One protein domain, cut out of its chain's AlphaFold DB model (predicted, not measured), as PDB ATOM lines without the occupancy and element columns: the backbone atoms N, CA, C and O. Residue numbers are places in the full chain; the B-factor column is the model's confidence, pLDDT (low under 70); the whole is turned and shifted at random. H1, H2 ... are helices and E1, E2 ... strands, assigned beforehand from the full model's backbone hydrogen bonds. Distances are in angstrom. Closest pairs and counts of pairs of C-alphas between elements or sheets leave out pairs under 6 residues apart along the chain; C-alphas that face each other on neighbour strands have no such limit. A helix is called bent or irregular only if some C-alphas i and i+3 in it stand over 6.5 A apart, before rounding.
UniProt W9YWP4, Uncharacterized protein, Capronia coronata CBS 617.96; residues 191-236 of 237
ATOM      1  N   VAL A 191     214.543 216.521 102.577       84.50
ATOM      2  CA  VAL A 191     213.847 217.405 103.513       84.50
ATOM      3  C   VAL A 191     212.546 217.879 102.899       84.50
ATOM      4  O   VAL A 191     212.454 218.056 101.688       84.50
ATOM      5  N   GLU A 192     211.534 218.065 103.735       88.56
ATOM      6  CA  GLU A 192     210.227 218.527 103.284       88.56
ATOM      7  C   GLU A 192     210.154 220.053 103.327       88.56
ATOM      8  O   GLU A 192     210.523 220.669 104.332       88.56
ATOM      9  N   LEU A 193     209.682 220.648 102.236       86.62
ATOM     10  CA  LEU A 193     209.417 222.073 102.101       86.62
ATOM     11  C   LEU A 193     208.131 222.255 101.291       86.62
ATOM     12  O   LEU A 193     208.022 221.708 100.196       86.62
ATOM     13  N   ASP A 194     207.152 222.978 101.838       81.94
ATOM     14  CA  ASP A 194     205.837 223.212 101.216       81.94
ATOM     15  C   ASP A 194     205.153 221.928 100.703       81.94
ATOM     16  O   ASP A 194     204.606 221.879  99.599       81.94
ATOM     17  N   GLY A 195     205.238 220.845 101.484       80.44
ATOM     18  CA  GLY A 195     204.681 219.535 101.129       80.44
ATOM     19  C   GLY A 195     205.458 218.773 100.047       80.44
ATOM     20  O   GLY A 195     204.992 217.740  99.566       80.44
ATOM     21  N   LYS A 196     206.633 219.263  99.630       83.88
ATOM     22  CA  LYS A 196     207.508 218.610  98.647       83.88
ATOM     23  C   LYS A 196     208.776 218.089  99.314       83.88
ATOM     24  O   LYS A 196     209.473 218.822 100.010       83.88
ATOM     25  N   CYS A 197     209.123 216.835  99.037       86.31
ATOM     26  CA  CYS A 197     210.397 216.252  99.450       86.31
ATOM     27  C   CYS A 197     211.506 216.670  98.479       86.31
ATOM     28  O   CYS A 197     211.504 216.269  97.314       86.31
ATOM     29  N   LEU A 198     212.459 217.458  98.965       84.69
ATOM     30  CA  LEU A 198     213.592 217.961  98.199       84.69
ATOM     31  C   LEU A 198     214.888 217.313  98.683       84.69
ATOM     32  O   LEU A 198     215.189 217.281  99.876       84.69
ATOM     33  N   THR A 199     215.691 216.828  97.742       85.50
ATOM     34  CA  THR A 199     217.099 216.488  97.995       85.50
ATOM     35  C   THR A 199     217.925 217.755  98.228       85.50
ATOM     36  O   THR A 199     217.531 218.852  97.835       85.50
ATOM     37  N   SER A 200     219.133 217.614  98.782       82.94
ATOM     38  CA  SER A 200     220.067 218.741  98.963       82.94
ATOM     39  C   SER A 200     220.314 219.546  97.680       82.94
ATOM     40  O   SER A 200     220.361 220.774  97.728       82.94
ATOM     41  N   ARG A 201     220.411 218.875  96.524       82.62
ATOM     42  CA  ARG A 201     220.585 219.552  95.229       82.62
ATOM     43  C   ARG A 201     219.325 220.305  94.814       82.62
ATOM     44  O   ARG A 201     219.420 221.446  94.381       82.62
ATOM     45  N   GLN A 202     218.154 219.691  94.971       86.00
ATOM     46  CA  GLN A 202     216.879 220.328  94.635       86.00
ATOM     47  C   GLN A 202     216.571 221.514  95.552       86.00
ATOM     48  O   GLN A 202     216.045 222.510  95.075       86.00
ATOM     49  N   LEU A 203     216.953 221.444  96.829       84.69
ATOM     50  CA  LEU A 203     216.843 222.557  97.769       84.69
ATOM     51  C   LEU A 203     217.737 223.738  97.352       84.69
ATOM     52  O   LEU A 203     217.301 224.884  97.403       84.69
ATOM     53  N   ALA A 204     218.970 223.469  96.904       82.25
ATOM     54  CA  ALA A 204     219.877 224.504  96.404       82.25
ATOM     55  C   ALA A 204     219.367 225.152  95.108       82.25
ATOM     56  O   ALA A 204     219.441 226.370  94.960       82.25
ATOM     57  N   VAL A 205     218.806 224.350  94.196       85.69
ATOM     58  CA  VAL A 205     218.154 224.863  92.981       85.69
ATOM     59  C   VAL A 205     216.934 225.704  93.348       85.69
ATOM     60  O   VAL A 205     216.830 226.825  92.868       85.69
ATOM     61  N   TRP A 206     216.066 225.214  94.241       87.62
ATOM     62  CA  TRP A 206     214.897 225.952  94.726       87.62
ATOM     63  C   TRP A 206     215.290 227.311  95.312       87.62
ATOM     64  O   TRP A 206     214.694 228.323  94.950       87.62
ATOM     65  N   PHE A 207     216.331 227.352  96.145       84.31
ATOM     66  CA  PHE A 207     216.845 228.595  96.719       84.31
ATOM     67  C   PHE A 207     217.371 229.556  95.648       84.31
ATOM     68  O   PHE A 207     217.043 230.735  95.682       84.31
ATOM     69  N   GLY A 208     218.134 229.055  94.670       80.50
ATOM     70  CA  GLY A 208     218.662 229.874  93.575       80.50
ATOM     71  C   GLY A 208     217.592 230.409  92.616       80.50
ATOM     72  O   GLY A 208     217.812 231.433  91.978       80.50
ATOM     73  N   THR A 209     216.445 229.731  92.512       81.75
ATOM     74  CA  THR A 209     215.288 230.185  91.720       81.75
ATOM     75  C   THR A 209     214.297 231.038  92.506       81.75
ATOM     76  O   THR A 209     213.390 231.604  91.905       81.75
ATOM     77  N   SER A 210     214.427 231.092  93.831       75.25
ATOM     78  CA  SER A 210     213.549 231.883  94.692       75.25
ATOM     79  C   SER A 210     214.098 233.300  94.840       75.25
ATOM     80  O   SER A 210     215.315 233.500  94.855       75.25
ATOM     81  N   ASP A 211     213.212 234.282  95.006       71.38
ATOM     82  CA  ASP A 211     213.619 235.633  95.384       71.38
ATOM     83  C   ASP A 211     214.370 235.533  96.720       71.38
ATOM     84  O   ASP A 211     213.830 235.054  97.720       71.38
ATOM     85  N   MET A 212     215.664 235.879  96.714       72.94
ATOM     86  CA  MET A 212     216.626 235.647  97.808       72.94
ATOM     87  C   MET A 212     216.391 236.543  99.043       72.94
ATOM     88  O   MET A 212     217.330 237.101  99.629       72.94
ATOM     89  N   GLU A 213     215.132 236.680  99.437       82.38
ATOM     90  CA  GLU A 213     214.648 237.400 100.597       82.38
ATOM     91  C   GLU A 213     215.134 236.772 101.909       82.38
ATOM     92  O   GLU A 213     215.578 235.619 101.984       82.38
ATOM     93  N   ALA A 214     215.065 237.567 102.979       77.81
ATOM     94  CA  ALA A 214     215.545 237.170 104.298       77.81
ATOM     95  C   ALA A 214     214.824 235.923 104.838       77.81
ATOM     96  O   ALA A 214     215.436 235.118 105.540       77.81
ATOM     97  N   GLU A 215     213.548 235.748 104.498       81.38
ATOM     98  CA  GLU A 215     212.753 234.587 104.892       81.38
ATOM     99  C   GLU A 215     213.168 233.325 104.124       81.38
ATOM    100  O   GLU A 215     213.517 232.321 104.745       81.38
ATOM    101  N   THR A 216     213.281 233.408 102.795       81.56
ATOM    102  CA  THR A 216     213.784 232.332 101.923       81.56
ATOM    103  C   THR A 216     215.159 231.832 102.372       81.56
ATOM    104  O   THR A 216     215.419 230.627 102.414       81.56
ATOM    105  N   ARG A 217     216.043 232.754 102.775       82.38
ATOM    106  CA  ARG A 217     217.376 232.422 103.296       82.38
ATOM    107  C   ARG A 217     217.318 231.679 104.627       82.38
ATOM    108  O   ARG A 217     217.996 230.666 104.773       82.38
ATOM    109  N   ARG A 218     216.480 232.129 105.567       84.31
ATOM    110  CA  ARG A 218     216.281 231.443 106.857       84.31
ATOM    111  C   ARG A 218     215.742 230.028 106.664       84.31
ATOM    112  O   ARG A 218     216.214 229.100 107.317       84.31
ATOM    113  N   ILE A 219     214.789 229.859 105.749       85.44
ATOM    114  CA  ILE A 219     214.208 228.556 105.404       85.44
ATOM    115  C   ILE A 219     215.278 227.633 104.810       85.44
ATOM    116  O   ILE A 219     215.412 226.484 105.236       85.44
ATOM    117  N   PHE A 220     216.076 228.141 103.870       86.81
ATOM    118  CA  PHE A 220     217.167 227.383 103.268       86.81
ATOM    119  C   PHE A 220     218.215 226.953 104.302       86.81
ATOM    120  O   PHE A 220     218.588 225.782 104.342       86.81
ATOM    121  N   GLU A 221     218.658 227.864 105.170       86.31
ATOM    122  CA  GLU A 221     219.628 227.571 106.231       86.31
ATOM    123  C   GLU A 221     219.105 226.503 107.199       86.31
ATOM    124  O   GLU A 221     219.806 225.524 107.466       86.31
ATOM    125  N   ALA A 222     217.854 226.627 107.654       89.50
ATOM    126  CA  ALA A 222     217.220 225.644 108.530       89.50
ATOM    127  C   ALA A 222     217.149 224.252 107.878       89.50
ATOM    128  O   ALA A 222     217.538 223.252 108.484       89.50
ATOM    129  N   LYS A 223     216.725 224.182 106.611       86.31
ATOM    130  CA  LYS A 223     216.622 222.921 105.864       86.31
ATOM    131  C   LYS A 223     217.987 222.317 105.545       86.31
ATOM    132  O   LYS A 223     218.145 221.098 105.560       86.31
ATOM    133  N   ASN A 224     219.001 223.142 105.314       82.31
ATOM    134  CA  ASN A 224     220.363 222.674 105.085       82.31
ATOM    135  C   ASN A 224     221.009 222.133 106.375       82.31
ATOM    136  O   ASN A 224     221.743 221.141 106.331       82.31
ATOM    137  N   MET A 225     220.701 222.723 107.536       83.94
ATOM    138  CA  MET A 225     221.081 222.148 108.831       83.94
ATOM    139  C   MET A 225     220.416 220.785 109.062       83.94
ATOM    140  O   MET A 225     221.117 219.836 109.406       83.94
ATOM    141  N   GLU A 226     219.119 220.648 108.766       87.06
ATOM    142  CA  GLU A 226     218.382 219.376 108.864       87.06
ATOM    143  C   GLU A 226     219.023 218.271 107.995       87.06
ATOM    144  O   GLU A 226     219.215 217.136 108.438       87.06
ATOM    145  N   ILE A 227     219.434 218.605 106.765       82.38
ATOM    146  CA  ILE A 227     220.170 217.680 105.885       82.38
ATOM    147  C   ILE A 227     221.493 217.255 106.523       82.38
ATOM    148  O   ILE A 227     221.857 216.080 106.470       82.38
ATOM    149  N   ASN A 228     222.235 218.192 107.109       79.94
ATOM    150  CA  ASN A 228     223.524 217.893 107.727       79.94
ATOM    151  C   ASN A 228     223.382 217.029 108.987       79.94
ATOM    152  O   ASN A 228     224.224 216.165 109.220       79.94
ATOM    153  N   GLU A 229     222.318 217.198 109.769       83.50
ATOM    154  CA  GLU A 229     222.003 216.306 110.889       83.50
ATOM    155  C   GLU A 229     221.656 214.898 110.404       83.50
ATOM    156  O   GLU A 229     222.246 213.922 110.870       83.50
ATOM    157  N   LYS A 230     220.796 214.780 109.385       81.69
ATOM    158  CA  LYS A 230     220.484 213.492 108.744       81.69
ATOM    159  C   LYS A 230     221.732 212.819 108.165       81.69
ATOM    160  O   LYS A 230     221.871 211.604 108.267       81.69
ATOM    161  N   ARG A 231     222.679 213.593 107.615       78.12
ATOM    162  CA  ARG A 231     223.986 213.086 107.151       78.12
ATOM    163  C   ARG A 231     224.819 212.535 108.297       78.12
ATOM    164  O   ARG A 231     225.400 211.473 108.136       78.12
ATOM    165  N   LYS A 232     224.870 213.226 109.438       77.62
ATOM    166  CA  LYS A 232     225.594 212.745 110.625       77.62
ATOM    167  C   LYS A 232     225.001 211.441 111.157       77.62
ATOM    168  O   LYS A 232     225.760 210.542 111.486       77.62
ATOM    169  N   LEU A 233     223.671 211.319 111.172       74.00
ATOM    170  CA  LEU A 233     222.982 210.085 111.563       74.00
ATOM    171  C   LEU A 233     223.256 208.932 110.586       74.00
ATOM    172  O   LEU A 233     223.477 207.809 111.020       74.00
ATOM    173  N   HIS A 234     223.289 209.205 109.280       68.38
ATOM    174  CA  HIS A 234     223.598 208.193 108.263       68.38
ATOM    175  C   HIS A 234     225.088 207.835 108.160       68.38
ATOM    176  O   HIS A 234     225.415 206.738 107.714       68.38
ATOM    177  N   ALA A 235     225.989 208.746 108.537       63.72
ATOM    178  CA  ALA A 235     227.437 208.528 108.540       63.72
ATOM    179  C   ALA A 235     227.950 207.872 109.837       63.72
ATOM    180  O   ALA A 235     229.125 207.513 109.906       63.72
ATOM    181  N   GLY A 236     227.090 207.723 110.851       49.84
ATOM    182  CA  GLY A 236     227.390 207.032 112.101       49.84
ATOM    183  C   GLY A 236     227.310 205.513 111.957       49.84
ATOM    184  O   GLY A 236     226.229 204.935 112.061       49.84
TER     185      GLY A 236
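AT A GLANCE: This is residues 191 to 236 of the 237 residues of an uncharacterized protein of Capronia coronata CBS 617.96 (UniProt W9YWP4). The model is a helical hairpin with unequal arms, a short helix H1 and a much longer helix H2 side by side and running opposite ways, with a small two-stranded hairpin, E1 and E2, at one side of them. E1 lies by H2, the strand hairpin runs straight into H1, and the last residues, 231 to 236, stick out beyond the rest. The printed part has 46 residues with two named strands and then two named helices, in the order E1, E2, H1, H2; the sheet E1 - E2 is antiparallel and the class is mostly helix. The whole is only just compact, close to loose, with a radius of gyration of the C-alphas of 11.0 A, and spans 36 by 18 by 16 A, only just elongated.

IN THESE COORDINATES: E1 is residues 191 to 193, 6.6 A from first to last C-alpha, and begins with C-alpha 191 at (213.847, 217.405, 103.513). E2 is residues 196 to 199, 9.8 A long. H1 follows as residues 200 to 209, 14.4 A long, beginning with C-alpha 200 at (220.067, 218.741, 98.963). H2 is residues 214 to 235, 31.3 A long, and ends with C-alpha 235 at (227.437, 208.528, 108.540). Neither helix is bent or irregular.

HOW THE PARTS SIT: E1 and E2 are a hairpin of antiparallel neighbour strands, their directions 138 degrees apart. The C-alphas of Glu 192 and Cys 197 face each other at 4.5 A. N 191 and O 198 are within hydrogen-bond range at 2.9 A, as are N 198 and O 191 at 2.8 A. E2 and H1 are near each other, with 5 pairs of C-alphas within 10 A. The closest C-alphas of E1 and H1 are those of Val 191 and Ser 200, 7.8 A apart. The closest of E1 and H2 are those of Val 191 and Lys 223, 6.6 A apart. E2 and H2 are apart. H1 and H2 form a helical hairpin: they touch, with the C-alphas of Phe 207 and Phe 220 closest at 6.7 A, and run opposite ways at a shallow tilt of 10 degrees. In H1 and H2 every O i to N i+4 pair is within hydrogen-bond range.

THE WHOLE: The two C-alphas farthest apart, those of Asp 211 and Gly 236, are 35.9 A from each other. Residues 231 to 236, of which 231 to 235 belong to H2, stand free. The printed part has no cut, and the links E1 to E2, E2 to H1 and H1 to H2 are tight. The mean pLDDT of the printed part is 81.2; residues 234 to 236 are under 70.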